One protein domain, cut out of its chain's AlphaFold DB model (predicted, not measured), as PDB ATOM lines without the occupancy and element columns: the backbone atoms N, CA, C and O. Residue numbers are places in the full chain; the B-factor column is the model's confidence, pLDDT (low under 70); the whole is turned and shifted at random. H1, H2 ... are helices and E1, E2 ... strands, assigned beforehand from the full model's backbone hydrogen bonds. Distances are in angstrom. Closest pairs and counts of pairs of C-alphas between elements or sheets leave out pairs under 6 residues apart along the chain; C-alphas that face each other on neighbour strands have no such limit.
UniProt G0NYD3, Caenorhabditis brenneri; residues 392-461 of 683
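What this domain is: This is residues 392 to 461 of the 683 residues of a protein of Caenorhabditis brenneri (UniProt G0NYD3). An open, loose loop of chain: from the short strand E1 it runs through the small helix H1 to H2 at the far end, and there it folds back into the long helix H3, which returns toward E1. Ahead of this loop, residues 392 to 416 wind about the E1 end with no named element, and their first two residues pair with E1. The printed part has 70 residues with one named strand and three named helices, in the order E1, H1, H2, H3; the class is mostly helix, though under half of the residues are in named elements. The whole is loose, with a radius of gyration of the C-alphas of 13.8 A, and spans 38 by 28 by 18 A along its three main axes.

How they stand to each other: The printed part begins with residues 392 to 393, which pair antiparallel with residues 417 to 418 of E1, residues 417 to 419. E1 pairs with no named strand. A tight link of 5 residues joins E1 to H1, residues 425 to 428, and these two are apart. H1 and H2, residues 431 to 437, meet only through their link, a tight one of 2 residues. E1 and H2 are apart. A short link of 8 residues leads from H2 to H3, residues 446 to 459; these two helices are apart, as are H1 and H3. H3 touches no helix. E1 and H3 have 6 pairs of C-alphas within 8 A; the closest C-alphas of the two are those of Ile 419 and Tyr 455, 6.8 A apart, and their centres are 10.1 A apart. In H2 and H3 every O i to N i+4 pair is within hydrogen-bond range; H1 is too short for such a pair, and its one O i to N i+3 pair is within range.

Where its parts are: E1 begins with C-alpha 417 at (14.926, -52.542, -45.555) and runs from Trp 417 to Ile 419. H1 runs from Leu 425 to His 428. H2 runs from Glu 431 to Ile 437, 10.0 A from first to last C-alpha. H3, the longest helix with 14 residues, measures 20.4 A from C-alpha 446 at (26.412, -50.222, -28.159) to C-alpha 459 at (16.263, -59.130, -43.467).

The domain as a whole: The two C-alphas farthest apart are those of Ala 395 and Tyr 441, 40.1 A, while the first and last printed C-alphas, of Arg 392 and Gly 461, are 12.9 A apart. The printed part has no cut, and none of the links between named elements is long. The mean pLDDT of the printed part is 83.8; confidence is low, under 70, at residues 394 to 398 and 408 to 415.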
ATOM      1  N   ARG A 392      11.005 -49.882 -43.033       86.06
ATOM      2  CA  ARG A 392      10.436 -49.457 -44.320       86.06
ATOM      3  C   ARG A 392      11.161 -50.164 -45.457       86.06
ATOM      4  O   ARG A 392      12.386 -50.252 -45.430       86.06
ATOM      5  N   GLU A 393      10.439 -50.635 -46.462       76.25
ATOM      6  CA  GLU A 393      11.056 -51.096 -47.705       76.25
ATOM      7  C   GLU A 393      11.456 -49.882 -48.574       76.25
ATOM      8  O   GLU A 393      10.730 -48.890 -48.630       76.25
ATOM      9  N   ARG A 394      12.617 -49.928 -49.247       64.00
ATOM     10  CA  ARG A 394      13.258 -48.808 -49.978       64.00
ATOM     11  C   ARG A 394      12.356 -48.095 -50.998       64.00
ATOM     12  O   ARG A 394      12.643 -46.956 -51.354       64.00
ATOM     13  N   ALA A 395      11.289 -48.743 -51.463       58.72
ATOM     14  CA  ALA A 395      10.301 -48.153 -52.364       58.72
ATOM     15  C   ALA A 395       9.393 -47.101 -51.688       58.72
ATOM     16  O   ALA A 395       8.726 -46.341 -52.386       58.72
ATOM     17  N   MET A 396       9.370 -47.030 -50.353       60.53
ATOM     18  CA  MET A 396       8.517 -46.126 -49.578       60.53
ATOM     19  C   MET A 396       9.377 -45.104 -48.824       60.53
ATOM     20  O   MET A 396       9.841 -45.357 -47.714       60.53
ATOM     21  N   PHE A 397       9.618 -43.937 -49.426       56.69
ATOM     22  CA  PHE A 397      10.291 -42.834 -48.735       56.69
ATOM     23  C   PHE A 397       9.339 -42.193 -47.714       56.69
ATOM     24  O   PHE A 397       8.256 -41.736 -48.076       56.69
ATOM     25  N   SER A 398       9.746 -42.157 -46.441       61.03
ATOM     26  CA  SER A 398       9.091 -41.376 -45.385       61.03
ATOM     27  C   SER A 398       9.936 -40.150 -45.025       61.03
ATOM     28  O   SER A 398      11.127 -40.092 -45.314       61.03
ATOM     29  N   TRP A 399       9.312 -39.160 -44.386       71.38
ATOM     30  CA  TRP A 399       9.967 -37.971 -43.823       71.38
ATOM     31  C   TRP A 399      10.792 -38.277 -42.554       71.38
ATOM     32  O   TRP A 399      11.345 -37.365 -41.944       71.38
ATOM     33  N   GLU A 400      10.851 -39.539 -42.118       81.81
ATOM     34  CA  GLU A 400      11.528 -39.955 -40.889       81.81
ATOM     35  C   GLU A 400      13.044 -40.119 -41.115       81.81
ATOM     36  O   GLU A 400      13.492 -40.568 -42.173       81.81
ATOM     37  N   THR A 401      13.848 -39.818 -40.095       88.75
ATOM     38  CA  THR A 401      15.290 -40.111 -40.101       88.75
ATOM     39  C   THR A 401      15.525 -41.621 -40.045       88.75
ATOM     40  O   THR A 401      14.876 -42.325 -39.270       88.75
ATOM     41  N   MET A 402      16.468 -42.129 -40.844       89.62
ATOM     42  CA  MET A 402      16.823 -43.553 -40.897       89.62
ATOM     43  C   MET A 402      18.164 -43.808 -40.206       89.62
ATOM     44  O   MET A 402      19.087 -43.006 -40.332       89.62
ATOM     45  N   MET A 403      18.287 -44.946 -39.525       90.19
ATOM     46  CA  MET A 403      19.544 -45.414 -38.945       90.19
ATOM     47  C   MET A 403      20.548 -45.770 -40.042       90.19
ATOM     48  O   MET A 403      20.192 -46.401 -41.043       90.19
ATOM     49  N   GLU A 404      21.818 -45.451 -39.812       86.75
ATOM     50  CA  GLU A 404      22.912 -45.972 -40.629       86.75
ATOM     51  C   GLU A 404      22.999 -47.498 -40.497       86.75
ATOM     52  O   GLU A 404      22.803 -48.056 -39.415       86.75
ATOM     53  N   ASP A 405      23.251 -48.172 -41.620       85.00
ATOM     54  CA  ASP A 405      23.520 -49.610 -41.679       85.00
ATOM     55  C   ASP A 405      25.032 -49.824 -41.516       85.00
ATOM     56  O   ASP A 405      25.775 -49.509 -42.454       85.00
ATOM     57  N   PRO A 406      25.509 -50.331 -40.360       81.25
ATOM     58  CA  PRO A 406      26.942 -50.464 -40.100       81.25
ATOM     59  C   PRO A 406      27.649 -51.413 -41.070       81.25
ATOM     60  O   PRO A 406      28.858 -51.299 -41.249       81.25
ATOM     61  N   ASP A 407      26.906 -52.324 -41.706       78.12
ATOM     62  CA  ASP A 407      27.449 -53.355 -42.591       78.12
ATOM     63  C   ASP A 407      27.145 -53.046 -44.074       78.12
ATOM     64  O   ASP A 407      27.330 -53.887 -44.954       78.12
ATOM     65  N   GLY A 408      26.705 -51.820 -44.393       66.62
ATOM     66  CA  GLY A 408      26.134 -51.444 -45.694       66.62
ATOM     67  C   GLY A 408      27.026 -51.615 -46.939       66.62
ATOM     68  O   GLY A 408      26.517 -51.440 -48.057       66.62
ATOM     69  N   GLN A 409      28.309 -51.961 -46.767       57.31
ATOM     70  CA  GLN A 409      29.275 -52.277 -47.830       57.31
ATOM     71  C   GLN A 409      29.451 -53.789 -48.098       57.31
ATOM     72  O   GLN A 409      29.869 -54.150 -49.195       57.31
ATOM     73  N   ASP A 410      29.087 -54.676 -47.164       54.38
ATOM     74  CA  ASP A 410      29.309 -56.129 -47.269       54.38
ATOM     75  C   ASP A 410      28.051 -56.847 -47.800       54.38
ATOM     76  O   ASP A 410      27.287 -57.497 -47.082       54.38
ATOM     77  N   ARG A 411      27.738 -56.638 -49.085       50.50
ATOM     78  CA  ARG A 411      26.457 -57.075 -49.671       50.50
ATOM     79  C   ARG A 411      26.549 -58.422 -50.378       50.50
ATOM     80  O   ARG A 411      26.555 -58.495 -51.603       50.50
ATOM     81  N   THR A 412      26.464 -59.493 -49.597       49.88
ATOM     82  CA  THR A 412      25.844 -60.751 -50.067       49.88
ATOM     83  C   THR A 412      24.347 -60.827 -49.724       49.88
ATOM     84  O   THR A 412      23.644 -61.712 -50.212       49.88
ATOM     85  N   VAL A 413      23.825 -59.861 -48.953       51.78
ATOM     86  CA  VAL A 413      22.408 -59.766 -48.563       51.78
ATOM     87  C   VAL A 413      21.723 -58.605 -49.300       51.78
ATOM     88  O   VAL A 413      22.247 -57.500 -49.433       51.78
ATOM     89  N   ARG A 414      20.547 -58.897 -49.863       52.59
ATOM     90  CA  ARG A 414      19.731 -58.018 -50.715       52.59
ATOM     91  C   ARG A 414      19.058 -56.904 -49.881       52.59
ATOM     92  O   ARG A 414      17.870 -57.008 -49.606       52.59
ATOM     93  N   ASN A 415      19.775 -55.861 -49.451       57.66
ATOM     94  CA  ASN A 415      19.210 -54.843 -48.535       57.66
ATOM     95  C   ASN A 415      18.094 -53.997 -49.183       57.66
ATOM     96  O   ASN A 415      18.370 -53.025 -49.899       57.66
ATOM     97  N   VAL A 416      16.831 -54.343 -48.891       73.81
ATOM     98  CA  VAL A 416      15.638 -53.535 -49.216       73.81
ATOM     99  C   VAL A 416      15.107 -52.766 -47.999       73.81
ATOM    100  O   VAL A 416      14.455 -51.740 -48.172       73.81
ATOM    101  N   TRP A 417      15.416 -53.195 -46.770       85.25
ATOM    102  CA  TRP A 417      14.926 -52.542 -45.555       85.25
ATOM    103  C   TRP A 417      15.727 -51.291 -45.172       85.25
ATOM    104  O   TRP A 417      16.947 -51.219 -45.324       85.25
ATOM    105  N   LYS A 418      15.020 -50.303 -44.627       88.12
ATOM    106  CA  LYS A 418      15.532 -49.137 -43.906       88.12
ATOM    107  C   LYS A 418      14.899 -49.100 -42.523       88.12
ATOM    108  O   LYS A 418      13.700 -49.342 -42.395       88.12
ATOM    109  N   ILE A 419      15.706 -48.831 -41.501       92.12
ATOM    110  CA  ILE A 419      15.253 -48.803 -40.108       92.12
ATOM    111  C   ILE A 419      15.125 -47.354 -39.650       92.12
ATOM    112  O   ILE A 419      16.073 -46.588 -39.781       92.12
ATOM    113  N   VAL A 420      13.969 -46.990 -39.105       92.56
ATOM    114  CA  VAL A 420      13.684 -45.665 -38.545       92.56
ATOM    115  C   VAL A 420      14.555 -45.432 -37.311       92.56
ATOM    116  O   VAL A 420      14.596 -46.270 -36.409       92.56
ATOM    117  N   GLU A 421      15.238 -44.291 -37.259       93.94
ATOM    118  CA  GLU A 421      16.018 -43.874 -36.096       93.94
ATOM    119  C   GLU A 421      15.090 -43.394 -34.964       93.94
ATOM    120  O   GLU A 421      14.139 -42.648 -35.223       93.94
ATOM    121  N   PRO A 422      15.339 -43.780 -33.696       95.94
ATOM    122  CA  PRO A 422      14.587 -43.240 -32.570       95.94
ATOM    123  C   PRO A 422      14.709 -41.712 -32.493       95.94
ATOM    124  O   PRO A 422      15.810 -41.170 -32.390       95.94
ATOM    125  N   SER A 423      13.573 -41.009 -32.468       93.62
ATOM    126  CA  SER A 423      13.506 -39.541 -32.560       93.62
ATOM    127  C   SER A 423      14.274 -38.815 -31.450       93.62
ATOM    128  O   SER A 423      14.779 -37.716 -31.663       93.62
ATOM    129  N   LYS A 424      14.383 -39.426 -30.264       95.00
ATOM    130  CA  LYS A 424      15.092 -38.862 -29.103       95.00
ATOM    131  C   LYS A 424      16.426 -39.550 -28.808       95.00
ATOM    132  O   LYS A 424      16.961 -39.396 -27.713       95.00
ATOM    133  N   LEU A 425      17.006 -40.287 -29.764       94.75
ATOM    134  CA  LEU A 425      18.274 -41.000 -29.564       94.75
ATOM    135  C   LEU A 425      19.418 -40.068 -29.129       94.75
ATOM    136  O   LEU A 425      20.109 -40.364 -28.153       94.75
ATOM    137  N   LYS A 426      19.600 -38.940 -29.827       94.06
ATOM    138  CA  LYS A 426      20.674 -37.968 -29.547       94.06
ATOM    139  C   LYS A 426      20.457 -37.197 -28.243       94.06
ATOM    140  O   LYS A 426      21.430 -36.847 -27.594       94.06
ATOM    141  N   GLU A 427      19.207 -36.968 -27.847       94.69
ATOM    142  CA  GLU A 427      18.875 -36.331 -26.564       94.69
ATOM    143  C   GLU A 427      19.096 -37.299 -25.393       94.69
ATOM    144  O   GLU A 427      19.712 -36.944 -24.394       94.69
ATOM    145  N   HIS A 428      18.660 -38.556 -25.538       94.69
ATOM    146  CA  HIS A 428      18.862 -39.603 -24.531       94.69
ATOM    147  C   HIS A 428      20.343 -39.958 -24.340       94.69
ATOM    148  O   HIS A 428      20.788 -40.311 -23.246       94.69
ATOM    149  N   THR A 429      21.132 -39.935 -25.413       95.69
ATOM    150  CA  THR A 429      22.579 -40.162 -25.341       95.69
ATOM    151  C   THR A 429      23.301 -39.239 -26.326       95.69
ATOM    152  O   THR A 429      23.516 -39.630 -27.485       95.69
ATOM    153  N   PRO A 430      23.680 -38.038 -25.850       94.44
ATOM    154  CA  PRO A 430      24.469 -37.075 -26.604       94.44
ATOM    155  C   PRO A 430      25.861 -37.599 -26.954       94.44
ATOM    156  O   PRO A 430      26.364 -38.562 -26.369       94.44
ATOM    157  N   GLU A 431      26.512 -36.915 -27.891       94.00
ATOM    158  CA  GLU A 431      27.871 -37.232 -28.337       94.00
ATOM    159  C   GLU A 431      28.889 -37.181 -27.183       94.00
ATOM    160  O   GLU A 431      29.792 -38.012 -27.125       94.00
ATOM    161  N   GLU A 432      28.692 -36.282 -26.211       94.62
ATOM    162  CA  GLU A 432      29.503 -36.217 -24.990       94.62
ATOM    163  C   GLU A 432      29.416 -37.514 -24.171       94.62
ATOM    164  O   GLU A 432      30.448 -38.085 -23.820       94.62
ATOM    165  N   SER A 433      28.206 -38.034 -23.923       95.06
ATOM    166  CA  SER A 433      28.018 -39.315 -23.224       95.06
ATOM    167  C   SER A 433      28.698 -40.463 -23.965       95.06
ATOM    168  O   SER A 433      29.350 -41.299 -23.348       95.06
ATOM    169  N   LEU A 434      28.572 -40.524 -25.295       94.81
ATOM    170  CA  LEU A 434      29.233 -41.566 -26.086       94.81
ATOM    171  C   LEU A 434      30.750 -41.486 -25.990       94.81
ATOM    172  O   LEU A 434      31.421 -42.514 -25.870       94.81
ATOM    173  N   LYS A 435      31.276 -40.263 -26.064       92.75
ATOM    174  CA  LYS A 435      32.697 -39.998 -25.945       92.75
ATOM    175  C   LYS A 435      33.206 -40.465 -24.579       92.75
ATOM    176  O   LYS A 435      34.033 -41.370 -24.544       92.75
ATOM    177  N   ARG A 436      32.619 -39.959 -23.492       91.81
ATOM    178  CA  ARG A 436      33.047 -40.236 -22.113       91.81
ATOM    179  C   ARG A 436      32.839 -41.689 -21.693       91.81
ATOM    180  O   ARG A 436      33.706 -42.260 -21.054       91.81
ATOM    181  N   ILE A 437      31.730 -42.332 -22.073       92.31
ATOM    182  CA  ILE A 437      31.472 -43.726 -21.669       92.31
ATOM    183  C   ILE A 437      32.286 -44.718 -22.509       92.31
ATOM    184  O   ILE A 437      32.697 -45.758 -21.990       92.31
ATOM    185  N   TYR A 438      32.477 -44.447 -23.806       92.12
ATOM    186  CA  TYR A 438      32.977 -45.447 -24.753       92.12
ATOM    187  C   TYR A 438      34.226 -45.017 -25.520       92.12
ATOM    188  O   TYR A 438      35.251 -45.693 -25.419       92.12
ATOM    189  N   ARG A 439      34.163 -43.929 -26.298       89.94
ATOM    190  CA  ARG A 439      35.230 -43.611 -27.269       89.94
ATOM    191  C   ARG A 439      36.542 -43.206 -26.599       89.94
ATOM    192  O   ARG A 439      37.591 -43.673 -27.032       89.94
ATOM    193  N   ASP A 440      36.476 -42.461 -25.496       87.69
ATOM    194  CA  ASP A 440      37.629 -42.107 -24.653       87.69
ATOM    195  C   ASP A 440      38.235 -43.327 -23.941       87.69
ATOM    196  O   ASP A 440      39.238 -43.208 -23.258       87.69
ATOM    197  N   TYR A 441      37.654 -44.517 -24.101       83.62
ATOM    198  CA  TYR A 441      38.202 -45.780 -23.607       83.62
ATOM    199  C   TYR A 441      38.492 -46.779 -24.737       83.62
ATOM    200  O   TYR A 441      38.643 -47.978 -24.483       83.62
ATOM    201  N   GLY A 442      38.497 -46.320 -25.997       85.69
ATOM    202  CA  GLY A 442      38.680 -47.171 -27.175       85.69
ATOM    203  C   GLY A 442      37.571 -48.212 -27.361       85.69
ATOM    204  O   GLY A 442      37.780 -49.233 -28.015       85.69
ATOM    205  N   MET A 443      36.399 -48.004 -26.753       87.25
ATOM    206  CA  MET A 443      35.251 -48.895 -26.880       87.25
ATOM    207  C   MET A 443      34.288 -48.394 -27.952       87.25
ATOM    208  O   MET A 443      33.968 -47.210 -28.033       87.25
ATOM    209  N   THR A 444      33.734 -49.333 -28.710       89.69
ATOM    210  CA  THR A 444      32.625 -49.063 -29.624       89.69
ATOM    211  C   THR A 444      31.315 -48.859 -28.845       89.69
ATOM    212  O   THR A 444      30.978 -49.693 -27.984       89.69
ATOM    213  N   PRO A 445      30.554 -47.786 -29.132       93.50
ATOM    214  CA  PRO A 445      29.215 -47.591 -28.594       93.50
ATOM    215  C   PRO A 445      28.250 -48.753 -28.895       93.50
ATOM    216  O   PRO A 445      28.226 -49.264 -30.017       93.50
ATOM    217  N   PRO A 446      27.388 -49.155 -27.940       95.12
ATOM    218  CA  PRO A 446      26.412 -50.222 -28.159       95.12
ATOM    219  C   PRO A 446      25.432 -49.985 -29.316       95.12
ATOM    220  O   PRO A 446      24.956 -50.963 -29.896       95.12
ATOM    221  N   ARG A 447      25.120 -48.727 -29.661       94.56
ATOM    222  CA  ARG A 447      24.186 -48.393 -30.752       94.56
ATOM    223  C   ARG A 447      24.543 -48.994 -32.114       94.56
ATOM    224  O   ARG A 447      23.628 -49.299 -32.871       94.56
ATOM    225  N   GLU A 448      25.821 -49.231 -32.409       92.00
ATOM    226  CA  GLU A 448      26.232 -49.866 -33.671       92.00
ATOM    227  C   GLU A 448      25.771 -51.326 -33.743       92.00
ATOM    228  O   GLU A 448      25.138 -51.754 -34.704       92.00
ATOM    229  N   GLU A 449      26.007 -52.094 -32.680       92.88
ATOM    230  CA  GLU A 449      25.547 -53.483 -32.586       92.88
ATOM    231  C   GLU A 449      24.014 -53.570 -32.526       92.88
ATOM    232  O   GLU A 449      23.408 -54.502 -33.057       92.88
ATOM    233  N   ILE A 450      23.363 -52.583 -31.908       95.88
ATOM    234  CA  ILE A 450      21.903 -52.458 -31.930       95.88
ATOM    235  C   ILE A 450      21.402 -52.275 -33.369       95.88
ATOM    236  O   ILE A 450      20.479 -52.986 -33.769       95.88
ATOM    237  N   ALA A 451      22.020 -51.385 -34.151       94.25
ATOM    238  CA  ALA A 451      21.662 -51.162 -35.549       94.25
ATOM    239  C   ALA A 451      21.785 -52.455 -36.373       94.25
ATOM    240  O   ALA A 451      20.808 -52.860 -37.006       94.25
ATOM    241  N   ARG A 452      22.912 -53.181 -36.264       91.94
ATOM    242  CA  ARG A 452      23.100 -54.483 -36.941       91.94
ATOM    243  C   ARG A 452      21.989 -55.480 -36.611       91.94
ATOM    244  O   ARG A 452      21.463 -56.157 -37.494       91.94
ATOM    245  N   ARG A 453      21.588 -55.572 -35.338       93.06
ATOM    246  CA  ARG A 453      20.495 -56.467 -34.910       93.06
ATOM    247  C   ARG A 453      19.155 -56.080 -35.516       93.06
ATOM    248  O   ARG A 453      18.392 -56.971 -35.887       93.06
ATOM    249  N   LEU A 454      18.864 -54.783 -35.596       94.00
ATOM    250  CA  LEU A 454      17.624 -54.280 -36.179       94.00
ATOM    251  C   LEU A 454      17.548 -54.604 -37.671       94.00
ATOM    252  O   LEU A 454      16.544 -55.178 -38.090       94.00
ATOM    253  N   TYR A 455      18.606 -54.330 -38.439       91.19
ATOM    254  CA  TYR A 455      18.680 -54.690 -39.860       91.19
ATOM    255  C   TYR A 455      18.539 -56.205 -40.061       91.19
ATOM    256  O   TYR A 455      17.579 -56.662 -40.684       91.19
ATOM    257  N   LYS A 456      19.374 -57.002 -39.382       90.12
ATOM    258  CA  LYS A 456      19.337 -58.471 -39.464       90.12
ATOM    259  C   LYS A 456      17.962 -59.062 -39.148       90.12
ATOM    260  O   LYS A 456      17.550 -60.037 -39.777       90.12
ATOM    261  N   ALA A 457      17.242 -58.522 -38.165       91.19
ATOM    262  CA  ALA A 457      15.914 -59.017 -37.808       91.19
ATOM    263  C   ALA A 457      14.873 -58.801 -38.920       91.19
ATOM    264  O   ALA A 457      13.994 -59.646 -39.106       91.19
ATOM    265  N   HIS A 458      14.973 -57.695 -39.659       89.56
ATOM    266  CA  HIS A 458      14.090 -57.416 -40.789       89.56
ATOM    267  C   HIS A 458      14.479 -58.254 -42.009       89.56
ATOM    268  O   HIS A 458      13.615 -58.911 -42.586       89.56
ATOM    269  N   ASP A 459      15.774 -58.348 -42.323       86.00
ATOM    270  CA  ASP A 459      16.263 -59.130 -43.467       86.00
ATOM    271  C   ASP A 459      15.969 -60.628 -43.331       86.00
ATOM    272  O   ASP A 459      15.688 -61.314 -44.310       86.00
ATOM    273  N   THR A 460      15.986 -61.148 -42.100       86.81
ATOM    274  CA  THR A 460      15.664 -62.557 -41.819       86.81
ATOM    275  C   THR A 460      14.166 -62.832 -41.649       86.81
ATOM    276  O   THR A 460      13.788 -63.981 -41.412       86.81
ATOM    277  N   GLY A 461      13.301 -61.814 -41.745       85.50
ATOM    278  CA  GLY A 461      11.844 -61.978 -41.669       85.50
ATOM    279  C   GLY A 461      11.320 -62.452 -40.306       85.50
ATOM    280  O   GLY A 461      10.241 -63.041 -40.221       85.50
TER     281      GLY A 461